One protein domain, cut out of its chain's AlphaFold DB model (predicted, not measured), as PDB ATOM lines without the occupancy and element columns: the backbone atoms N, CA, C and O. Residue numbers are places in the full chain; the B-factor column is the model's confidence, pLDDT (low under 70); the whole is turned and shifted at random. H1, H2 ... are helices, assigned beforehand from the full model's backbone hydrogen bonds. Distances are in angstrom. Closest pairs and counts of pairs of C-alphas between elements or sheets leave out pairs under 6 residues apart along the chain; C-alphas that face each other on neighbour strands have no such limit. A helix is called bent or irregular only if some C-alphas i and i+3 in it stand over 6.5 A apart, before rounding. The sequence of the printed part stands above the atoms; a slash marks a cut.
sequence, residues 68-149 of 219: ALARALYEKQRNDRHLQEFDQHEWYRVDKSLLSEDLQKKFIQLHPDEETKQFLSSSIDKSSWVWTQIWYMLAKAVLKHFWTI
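This is residues 68 to 149 of the 219 residues of the protein "Putative sodium/solute symporter" of Danaus plexippus plexippus (UniProt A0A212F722). The long, nearly straight helix H3 and the shorter H1 run opposite ways with few contacts, joined by an open loop with little H2 at its far end. Residues 138 to 149 stick out. The 82 printed residues, all helix by class, have three named helices, H1, H2, H3; extended, radius of gyration of the C-alphas 21.5 A, spans 72 by 25 by 21 A.

H3, residues 114 to 146, was assigned as one helix by its hydrogen bonds but is bent: C-alphas 127 and 130 are 7.4 A apart. Its arms are H3a, residues 114 to 127, 19.8 A, and H3b, residues 130 to 146, 24.4 A, ending at C-alpha 146 (55.686, -4.265, 47.106). H1, residues 68 to 85, 25.8 A, begins at C-alpha 68 (50.238, 8.798, 26.928). H2 is residues 101 to 104, 5.2 A.

H3b and H1 are close but not clearly touching, closest C-alphas Val 130 and Leu 73, 7.5 A, at a shallow tilt of 19 degrees, opposite ways. H3a and H1 are near each other. H2 is apart from H1, H3a and H3b. Every O i to N i+4 pair is within hydrogen-bond range in H1, H3a and H3b; H2 is too short for one.

The farthest C-alphas, Asp 102 and Thr 148, are 72.0 A apart. The printed part has no cut; the H1 to H2 link is long. pLDDT is under 70 at residues 111, 126 to 131, 145 and 147 to 149.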
ATOM      1  N   ALA A  68      49.892   9.562  28.130       80.12
ATOM      2  CA  ALA A  68      50.238   8.798  26.928       80.12
ATOM      3  C   ALA A  68      49.336   7.564  26.745       80.12
ATOM      4  O   ALA A  68      48.875   7.304  25.640       80.12
ATOM      5  N   LEU A  69      49.011   6.876  27.847       80.75
ATOM      6  CA  LEU A  69      48.090   5.737  27.850       80.75
ATOM      7  C   LEU A  69      46.685   6.174  27.406       80.75
ATOM      8  O   LEU A  69      46.121   5.603  26.481       80.75
ATOM      9  N   ALA A  70      46.127   7.222  28.019       81.69
ATOM     10  CA  ALA A  70      44.781   7.664  27.669       81.69
ATOM     11  C   ALA A  70      44.699   8.164  26.220       81.69
ATOM     12  O   ALA A  70      43.660   7.993  25.595       81.69
ATOM     13  N   ARG A  71      45.783   8.729  25.664       83.56
ATOM     14  CA  ARG A  71      45.861   9.041  24.227       83.56
ATOM     15  C   ARG A  71      45.818   7.781  23.378       83.56
ATOM     16  O   ARG A  71      44.980   7.716  22.495       83.56
ATOM     17  N   ALA A  72      46.646   6.785  23.687       82.62
ATOM     18  CA  ALA A  72      46.671   5.527  22.946       82.62
ATOM     19  C   ALA A  72      45.314   4.802  22.987       82.62
ATOM     20  O   ALA A  72      44.846   4.325  21.958       82.62
ATOM     21  N   LEU A  73      44.639   4.775  24.143       81.62
ATOM     22  CA  LEU A  73      43.290   4.209  24.269       81.62
ATOM     23  C   LEU A  73      42.251   4.993  23.478       81.62
ATOM     24  O   LEU A  73      41.408   4.394  22.824       81.62
ATOM     25  N   TYR A  74      42.298   6.320  23.559       83.31
ATOM     26  CA  TYR A  74      41.343   7.184  22.880       83.31
ATOM     27  C   TYR A  74      41.499   7.115  21.359       83.31
ATOM     28  O   TYR A  74      40.514   6.976  20.637       83.31
ATOM     29  N   GLU A  75      42.739   7.171  20.872       83.00
ATOM     30  CA  GLU A  75      43.069   7.012  19.457       83.00
ATOM     31  C   GLU A  75      42.644   5.634  18.964       83.00
ATOM     32  O   GLU A  75      41.972   5.548  17.940       83.00
ATOM     33  N   LYS A  76      42.925   4.576  19.732       83.06
ATOM     34  CA  LYS A  76      42.455   3.233  19.405       83.06
ATOM     35  C   LYS A  76      40.930   3.155  19.353       83.06
ATOM     36  O   LYS A  76      40.401   2.723  18.345       83.06
ATOM     37  N   GLN A  77      40.217   3.608  20.385       83.12
ATOM     38  CA  GLN A  77      38.752   3.540  20.432       83.12
ATOM     39  C   GLN A  77      38.107   4.287  19.260       83.12
ATOM     40  O   GLN A  77      37.103   3.842  18.704       83.12
ATOM     41  N   ARG A  78      38.681   5.430  18.878       83.81
ATOM     42  CA  ARG A  78      38.249   6.178  17.699       83.81
ATOM     43  C   ARG A  78      38.516   5.397  16.412       83.81
ATOM     44  O   ARG A  78      37.658   5.387  15.538       83.81
ATOM     45  N   ASN A  79      39.681   4.765  16.298       82.38
ATOM     46  CA  ASN A  79      40.048   3.979  15.125       82.38
ATOM     47  C   ASN A  79      39.184   2.716  14.996       82.38
ATOM     48  O   ASN A  79      38.716   2.414  13.909       82.38
ATOM     49  N   ASP A  80      38.900   2.039  16.111       80.88
ATOM     50  CA  ASP A  80      38.016   0.872  16.170       80.88
ATOM     51  C   ASP A  80      36.594   1.245  15.731       80.88
ATOM     52  O   ASP A  80      35.985   0.531  14.941       80.88
ATOM     53  N   ARG A  81      36.084   2.402  16.181       81.44
ATOM     54  CA  ARG A  81      34.783   2.924  15.736       81.44
ATOM     55  C   ARG A  81      34.777   3.237  14.242       81.44
ATOM     56  O   ARG A  81      33.866   2.828  13.539       81.44
ATOM     57  N   HIS A  82      35.815   3.913  13.757       81.81
ATOM     58  CA  HIS A  82      35.948   4.233  12.339       81.81
ATOM     59  C   HIS A  82      36.012   2.967  11.470       81.81
ATOM     60  O   HIS A  82      35.404   2.919  10.411       81.81
ATOM     61  N   LEU A  83      36.707   1.921  11.924       77.88
ATOM     62  CA  LEU A  83      36.782   0.632  11.229       77.88
ATOM     63  C   LEU A  83      35.456  -0.144  11.258       77.88
ATOM     64  O   LEU A  83      35.191  -0.903  10.333       77.88
ATOM     65  N   GLN A  84      34.634   0.034  12.296       76.56
ATOM     66  CA  GLN A  84      33.289  -0.555  12.371       76.56
ATOM     67  C   GLN A  84      32.286   0.147  11.451       76.56
ATOM     68  O   GLN A  84      31.385  -0.502  10.928       76.56
ATOM     69  N   GLU A  85      32.431   1.459  11.273       77.50
ATOM     70  CA  GLU A  85      31.587   2.270  10.388       77.50
ATOM     71  C   GLU A  85      32.012   2.165   8.913       77.50
ATOM     72  O   GLU A  85      31.238   2.516   8.024       77.50
ATOM     73  N   PHE A  86      33.226   1.678   8.645       78.19
ATOM     74  CA  PHE A  86      33.761   1.550   7.295       78.19
ATOM     75  C   PHE A  86      33.104   0.393   6.527       78.19
ATOM     76  O   PHE A  86      33.086  -0.752   6.991       78.19
ATOM     77  N   ASP A  87      32.615   0.672   5.315       76.88
ATOM     78  CA  ASP A  87      32.045  -0.352   4.445       76.88
ATOM     79  C   ASP A  87      33.151  -1.216   3.821       76.88
ATOM     80  O   ASP A  87      33.884  -0.806   2.922       76.88
ATOM     81  N   GLN A  88      33.253  -2.461   4.281       73.69
ATOM     82  CA  GLN A  88      34.254  -3.427   3.817       73.69
ATOM     83  C   GLN A  88      34.116  -3.755   2.322       73.69
ATOM     84  O   GLN A  88      35.075  -4.220   1.706       73.69
ATOM     85  N   HIS A  89      32.950  -3.500   1.716       72.25
ATOM     86  CA  HIS A  89      32.739  -3.703   0.282       72.25
ATOM     87  C   HIS A  89      33.508  -2.692  -0.567       72.25
ATOM     88  O   HIS A  89      33.847  -2.998  -1.711       72.25
ATOM     89  N   GLU A  90      33.831  -1.517  -0.024       75.31
ATOM     90  CA  GLU A  90      34.550  -0.469  -0.745       75.31
ATOM     91  C   GLU A  90      35.984  -0.884  -1.101       75.31
ATOM     92  O   GLU A  90      36.472  -0.536  -2.172       75.31
ATOM     93  N   TRP A  91      36.621  -1.743  -0.296       76.75
ATOM     94  CA  TRP A  91      37.951  -2.302  -0.591       76.75
ATOM     95  C   TRP A  91      37.999  -3.176  -1.849       76.75
ATOM     96  O   TRP A  91      39.065  -3.352  -2.436       76.75
ATOM     97  N   TYR A  92      36.853  -3.715  -2.268       72.19
ATOM     98  CA  TYR A  92      36.724  -4.587  -3.438       72.19
ATOM     99  C   TYR A  92      36.082  -3.873  -4.637       72.19
ATOM    100  O   TYR A  92      35.837  -4.478  -5.691       72.19
ATOM    101  N   ARG A  93      35.800  -2.572  -4.508       73.44
ATOM    102  CA  ARG A  93      35.325  -1.750  -5.619       73.44
ATOM    103  C   ARG A  93      36.521  -1.254  -6.420       73.44
ATOM    104  O   ARG A  93      37.433  -0.631  -5.895       73.44
ATOM    105  N   VAL A  94      36.500  -1.547  -7.715       73.69
ATOM    106  CA  VAL A  94      37.472  -1.021  -8.673       73.69
ATOM    107  C   VAL A  94      36.770   0.006  -9.544       73.69
ATOM    108  O   VAL A  94      35.748  -0.296 -10.170       73.69
ATOM    109  N   ASP A  95      37.340   1.205  -9.603       74.88
ATOM    110  CA  ASP A  95      36.879   2.259 -10.496       74.88
ATOM    111  C   ASP A  95      37.184   1.882 -11.940       74.88
ATOM    112  O   ASP A  95      38.314   1.947 -12.428       74.88
ATOM    113  N   LYS A  96      36.129   1.468 -12.641       72.56
ATOM    114  CA  LYS A  96      36.211   1.014 -14.030       72.56
ATOM    115  C   LYS A  96      36.725   2.126 -14.951       72.56
ATOM    116  O   LYS A  96      37.412   1.828 -15.916       72.56
ATOM    117  N   SER A  97      36.491   3.397 -14.619       74.31
ATOM    118  CA  SER A  97      36.977   4.562 -15.379       74.31
ATOM    119  C   SER A  97      38.505   4.651 -15.492       74.31
ATOM    120  O   SER A  97      39.005   5.226 -16.454       74.31
ATOM    121  N   LEU A  98      39.250   4.065 -14.551       72.12
ATOM    122  CA  LEU A  98      40.717   4.016 -14.568       72.12
ATOM    123  C   LEU A  98      41.272   2.764 -15.263       72.12
ATOM    124  O   LEU A  98      42.487   2.638 -15.429       72.12
ATOM    125  N   LEU A  99      40.404   1.834 -15.669       75.50
ATOM    126  CA  LEU A  99      40.784   0.537 -16.212       75.50
ATOM    127  C   LEU A  99      40.585   0.505 -17.736       75.50
ATOM    128  O   LEU A  99      39.511   0.835 -18.232       75.50
ATOM    129  N   SER A 100      41.618   0.079 -18.472       78.31
ATOM    130  CA  SER A 100      41.578  -0.074 -19.938       78.31
ATOM    131  C   SER A 100      40.445  -1.015 -20.381       78.31
ATOM    132  O   SER A 100      40.155  -1.994 -19.685       78.31
ATOM    133  N   GLU A 101      39.822  -0.760 -21.538       76.56
ATOM    134  CA  GLU A 101      38.649  -1.509 -22.033       76.56
ATOM    135  C   GLU A 101      38.875  -3.029 -22.101       76.56
ATOM    136  O   GLU A 101      37.966  -3.813 -21.819       76.56
ATOM    137  N   ASP A 102      40.096  -3.464 -22.413       73.44
ATOM    138  CA  ASP A 102      40.451  -4.886 -22.477       73.44
ATOM    139  C   ASP A 102      40.519  -5.551 -21.095       73.44
ATOM    140  O   ASP A 102      40.216  -6.740 -20.948       73.44
ATOM    141  N   LEU A 103      40.888  -4.784 -20.066       70.06
ATOM    142  CA  LEU A 103      40.957  -5.245 -18.680       70.06
ATOM    143  C   LEU A 103      39.580  -5.224 -18.013       70.06
ATOM    144  O   LEU A 103      39.280  -6.133 -17.243       70.06
ATOM    145  N   GLN A 104      38.709  -4.268 -18.357       74.75
ATOM    146  CA  GLN A 104      37.321  -4.273 -17.880       74.75
ATOM    147  C   GLN A 104      36.565  -5.532 -18.314       74.75
ATOM    148  O   GLN A 104      35.843  -6.115 -17.510       74.75
ATOM    149  N   LYS A 105      36.756  -5.986 -19.560       73.44
ATOM    150  CA  LYS A 105      36.086  -7.187 -20.095       73.44
ATOM    151  C   LYS A 105      36.497  -8.481 -19.389       73.44
ATOM    152  O   LYS A 105      35.754  -9.456 -19.427       73.44
ATOM    153  N   LYS A 106      37.680  -8.503 -18.768       76.19
ATOM    154  CA  LYS A 106      38.211  -9.650 -18.013       76.19
ATOM    155  C   LYS A 106      38.046  -9.493 -16.499       76.19
ATOM    156  O   LYS A 106      38.378 -10.419 -15.764       76.19
ATOM    157  N   PHE A 107      37.562  -8.343 -16.029       77.19
ATOM    158  CA  PHE A 107      37.426  -8.068 -14.608       77.19
ATOM    159  C   PHE A 107      36.184  -8.758 -14.040       77.19
ATOM    160  O   PHE A 107      35.052  -8.443 -14.405       77.19
ATOM    161  N   ILE A 108      36.412  -9.678 -13.110       74.25
ATOM    162  CA  ILE A 108      35.372 -10.303 -12.297       74.25
ATOM    163  C   ILE A 108      35.439  -9.626 -10.931       74.25
ATOM    164  O   ILE A 108      36.492  -9.618 -10.299       74.25
ATOM    165  N   GLN A 109      34.332  -9.026 -10.496       70.06
ATOM    166  CA  GLN A 109      34.270  -8.374  -9.193       70.06
ATOM    167  C   GLN A 109      34.310  -9.442  -8.097       70.06
ATOM    168  O   GLN A 109      33.419 -10.286  -8.018       70.06
ATOM    169  N   LEU A 110      35.366  -9.419  -7.283       70.38
ATOM    170  CA  LEU A 110      35.472 -10.280  -6.112       70.38
ATOM    171  C   LEU A 110      34.670  -9.678  -4.957       70.38
ATOM    172  O   LEU A 110      34.574  -8.459  -4.821       70.38
ATOM    173  N   HIS A 111      34.108 -10.550  -4.131       69.56
ATOM    174  CA  HIS A 111      33.406 -10.184  -2.909       69.56
ATOM    175  C   HIS A 111      34.210 -10.653  -1.693       69.56
ATOM    176  O   HIS A 111      35.012 -11.577  -1.823       69.56
ATOM    177  N   PRO A 112      34.021 -10.028  -0.519       70.38
ATOM    178  CA  PRO A 112      34.661 -10.488   0.703       70.38
ATOM    179  C   PRO A 112      34.197 -11.911   1.032       70.38
ATOM    180  O   PRO A 112      33.025 -12.130   1.353       70.38
ATOM    181  N   ASP A 113      35.130 -12.860   0.953       79.44
ATOM    182  CA  ASP A 113      34.900 -14.258   1.307       79.44
ATOM    183  C   ASP A 113      34.512 -14.391   2.786       79.44
ATOM    184  O   ASP A 113      34.970 -13.622   3.640       79.44
ATOM    185  N   GLU A 114      33.705 -15.399   3.118       76.12
ATOM    186  CA  GLU A 114      33.269 -15.630   4.504       76.12
ATOM    187  C   GLU A 114      34.443 -15.902   5.457       76.12
ATOM    188  O   GLU A 114      34.439 -15.447   6.601       76.12
ATOM    189  N   GLU A 115      35.509 -16.539   4.966       76.44
ATOM    190  CA  GLU A 115      36.753 -16.711   5.723       76.44
ATOM    191  C   GLU A 115      37.426 -15.363   6.038       76.44
ATOM    192  O   GLU A 115      37.923 -15.153   7.146       76.44
ATOM    193  N   THR A 116      37.378 -14.405   5.106       79.56
ATOM    194  CA  THR A 116      37.951 -13.065   5.304       79.56
ATOM    195  C   THR A 116      37.167 -12.287   6.358       79.56
ATOM    196  O   THR A 116      37.768 -11.649   7.224       79.56
ATOM    197  N   LYS A 117      35.832 -12.386   6.353       78.38
ATOM    198  CA  LYS A 117      34.986 -11.772   7.391       78.38
ATOM    199  C   LYS A 117      35.274 -12.366   8.770       78.38
ATOM    200  O   LYS A 117      35.416 -11.620   9.739       78.38
ATOM    201  N   GLN A 118      35.429 -13.688   8.852       79.19
ATOM    202  CA  GLN A 118      35.746 -14.390  10.096       79.19
ATOM    203  C   GLN A 118      37.164 -14.078  10.603       79.19
ATOM    204  O   GLN A 118      37.395 -13.950  11.811       79.19
ATOM    205  N   PHE A 119      38.126 -13.912   9.694       80.44
ATOM    206  CA  PHE A 119      39.468 -13.443  10.026       80.44
ATOM    207  C   PHE A 119      39.448 -12.005  10.552       80.44
ATOM    208  O   PHE A 119      40.122 -11.701  11.543       80.44
ATOM    209  N   LEU A 120      38.665 -11.124   9.927       79.00
ATOM    210  CA  LEU A 120      38.569  -9.721  10.313       79.00
ATOM    211  C   LEU A 120      37.913  -9.568  11.691       79.00
ATOM    212  O   LEU A 120      38.464  -8.872  12.544       79.00
ATOM    213  N   SER A 121      36.819 -10.291  11.958       78.25
ATOM    214  CA  SER A 121      36.185 -10.314  13.283       78.25
ATOM    215  C   SER A 121      37.145 -10.847  14.351       78.25
ATOM    216  O   SER A 121      37.362 -10.203  15.374       78.25
ATOM    217  N   SER A 122      37.839 -11.951  14.057       77.06
ATOM    218  CA  SER A 122      38.845 -12.528  14.956       77.06
ATOM    219  C   SER A 122      40.019 -11.580  15.217       77.06
ATOM    220  O   SER A 122      40.620 -11.605  16.290       77.06
ATOM    221  N   SER A 123      40.388 -10.757  14.236       74.00
ATOM    222  CA  SER A 123      41.469  -9.778  14.359       74.00
ATOM    223  C   SER A 123      41.050  -8.582  15.210       74.00
ATOM    224  O   SER A 123      41.838  -8.131  16.044       74.00
ATOM    225  N   ILE A 124      39.803  -8.122  15.071       74.44
ATOM    226  CA  ILE A 124      39.207  -7.099  15.939       74.44
ATOM    227  C   ILE A 124      39.198  -7.601  17.387       74.44
ATOM    228  O   ILE A 124      39.720  -6.914  18.270       74.44
ATOM    229  N   ASP A 125      38.745  -8.835  17.613       70.50
ATOM    230  CA  ASP A 125      38.702  -9.452  18.942       70.50
ATOM    231  C   ASP A 125      40.101  -9.600  19.562       70.50
ATOM    232  O   ASP A 125      40.302  -9.304  20.742       70.50
ATOM    233  N   LYS A 126      41.110  -9.987  18.771       68.19
ATOM    234  CA  LYS A 126      42.511 -10.115  19.224       68.19
ATOM    235  C   LYS A 126      43.200  -8.768  19.459       68.19
ATOM    236  O   LYS A 126      44.042  -8.653  20.350       68.19
ATOM    237  N   SER A 127      42.841  -7.731  18.700       65.25
ATOM    238  CA  SER A 127      43.410  -6.381  18.840       65.25
ATOM    239  C   SER A 127      43.100  -5.733  20.200       65.25
ATOM    240  O   SER A 127      43.727  -4.739  20.583       65.25
ATOM    241  N   SER A 128      42.198  -6.332  20.993       61.41
ATOM    242  CA  SER A 128      41.945  -6.062  22.420       61.41
ATOM    243  C   SER A 128      43.186  -6.172  23.330       61.41
ATOM    244  O   SER A 128      43.105  -5.866  24.517       61.41
ATOM    245  N   TRP A 129      44.366  -6.448  22.764       63.19
ATOM    246  CA  TRP A 129      45.714  -6.364  23.346       63.19
ATOM    247  C   TRP A 129      46.049  -5.077  24.127       63.19
ATOM    248  O   TRP A 129      47.039  -5.029  24.844       63.19
ATOM    249  N   VAL A 130      45.195  -4.054  24.104       64.25
ATOM    250  CA  VAL A 130      45.145  -3.011  25.148       64.25
ATOM    251  C   VAL A 130      45.144  -3.595  26.563       64.25
ATOM    252  O   VAL A 130      45.724  -3.006  27.476       64.25
ATOM    253  N   TRP A 131      44.547  -4.772  26.746       65.00
ATOM    254  CA  TRP A 131      44.547  -5.473  28.019       65.00
ATOM    255  C   TRP A 131      45.960  -5.763  28.531       65.00
ATOM    256  O   TRP A 131      46.208  -5.634  29.724       65.00
ATOM    257  N   THR A 132      46.924  -6.053  27.649       71.12
ATOM    258  CA  THR A 132      48.314  -6.286  28.069       71.12
ATOM    259  C   THR A 132      48.996  -4.993  28.507       71.12
ATOM    260  O   THR A 132      49.798  -5.019  29.437       71.12
ATOM    261  N   GLN A 133      48.633  -3.843  27.927       75.88
ATOM    262  CA  GLN A 133      49.125  -2.534  28.372       75.88
ATOM    263  C   GLN A 133      48.540  -2.135  29.734       75.88
ATOM    264  O   GLN A 133      49.266  -1.630  30.594       75.88
ATOM    265  N   ILE A 134      47.248  -2.399  29.958       78.81
ATOM    266  CA  ILE A 134      46.583  -2.192  31.255       78.81
ATOM    267  C   ILE A 134      47.195  -3.119  32.306       78.81
ATOM    268  O   ILE A 134      47.569  -2.669  33.388       78.81
ATOM    269  N   TRP A 135      47.371  -4.393  31.962       79.88
ATOM    270  CA  TRP A 135      47.999  -5.385  32.824       79.88
ATOM    271  C   TRP A 135      49.446  -5.025  33.156       79.88
ATOM    272  O   TRP A 135      49.838  -5.096  34.314       79.88
ATOM    273  N   TYR A 136      50.231  -4.563  32.182       82.12
ATOM    274  CA  TYR A 136      51.599  -4.102  32.410       82.12
ATOM    275  C   TYR A 136      51.644  -2.915  33.380       82.12
ATOM    276  O   TYR A 136      52.467  -2.896  34.294       82.12
ATOM    277  N   MET A 137      50.751  -1.933  33.221       79.19
ATOM    278  CA  MET A 137      50.657  -0.789  34.137       79.19
ATOM    279  C   MET A 137      50.245  -1.225  35.548       79.19
ATOM    280  O   MET A 137      50.831  -0.754  36.522       79.19
ATOM    281  N   LEU A 138      49.281  -2.142  35.656       82.69
ATOM    282  CA  LEU A 138      48.801  -2.687  36.923       82.69
ATOM    283  C   LEU A 138      49.888  -3.502  37.628       82.69
ATOM    284  O   LEU A 138      50.211  -3.225  38.781       82.69
ATOM    285  N   ALA A 139      50.512  -4.442  36.921       82.94
ATOM    286  CA  ALA A 139      51.628  -5.231  37.423       82.94
ATOM    287  C   ALA A 139      52.767  -4.317  37.879       82.94
ATOM    288  O   ALA A 139      53.282  -4.482  38.977       82.94
ATOM    289  N   LYS A 140      53.107  -3.284  37.097       79.25
ATOM    290  CA  LYS A 140      54.123  -2.294  37.470       79.25
ATOM    291  C   LYS A 140      53.738  -1.490  38.714       79.25
ATOM    292  O   LYS A 140      54.623  -1.168  39.496       79.25
ATOM    293  N   ALA A 141      52.466  -1.153  38.912       80.06
ATOM    294  CA  ALA A 141      52.004  -0.448  40.109       80.06
ATOM    295  C   ALA A 141      52.078  -1.338  41.358       80.06
ATOM    296  O   ALA A 141      52.587  -0.904  42.386       80.06
ATOM    297  N   VAL A 142      51.644  -2.594  41.239       81.38
ATOM    298  CA  VAL A 142      51.713  -3.594  42.313       81.38
ATOM    299  C   VAL A 142      53.172  -3.906  42.657       81.38
ATOM    300  O   VAL A 142      53.567  -3.799  43.813       81.38
ATOM    301  N   LEU A 143      54.009  -4.183  41.657       78.50
ATOM    302  CA  LEU A 143      55.441  -4.435  41.841       78.50
ATOM    303  C   LEU A 143      56.161  -3.236  42.465       78.50
ATOM    304  O   LEU A 143      57.007  -3.440  43.318       78.50
ATOM    305  N   LYS A 144      55.809  -1.994  42.105       71.50
ATOM    306  CA  LYS A 144      56.356  -0.786  42.751       71.50
ATOM    307  C   LYS A 144      55.890  -0.596  44.193       71.50
ATOM    308  O   LYS A 144      56.595   0.030  44.971       71.50
ATOM    309  N   HIS A 145      54.691  -1.067  44.524       69.38
ATOM    310  CA  HIS A 145      54.149  -0.968  45.876       69.38
ATOM    311  C   HIS A 145      54.797  -1.986  46.819       69.38
ATOM    312  O   HIS A 145      55.096  -1.658  47.961       69.38
ATOM    313  N   PHE A 146      55.044  -3.203  46.329       70.38
ATOM    314  CA  PHE A 146      55.686  -4.265  47.106       70.38
ATOM    315  C   PHE A 146      57.215  -4.223  47.050       70.38
ATOM    316  O   PHE A 146      57.870  -4.699  47.974       70.38
ATOM    317  N   TRP A 147      57.792  -3.650  45.994       59.34
ATOM    318  CA  TRP A 147      59.231  -3.590  45.778       59.34
ATOM    319  C   TRP A 147      59.667  -2.145  45.544       59.34
ATOM    320  O   TRP A 147      59.494  -1.578  44.460       59.34
ATOM    321  N   THR A 148      60.295  -1.548  46.554       60.91
ATOM    322  CA  THR A 148      61.092  -0.335  46.373       60.91
ATOM    323  C   THR A 148      62.320  -0.735  45.559       60.91
ATOM    324  O   THR A 148      63.293  -1.247  46.106       60.91
ATOM    325  N   ILE A 149      62.264  -0.595  44.233       54.31
ATOM    326  CA  ILE A 149      63.439  -0.824  43.388       54.31
ATOM    327  C   ILE A 149      64.414   0.322  43.667       54.31
ATOM    328  O   ILE A 149      64.254   1.435  43.164       54.31
TER     329      ILE A 149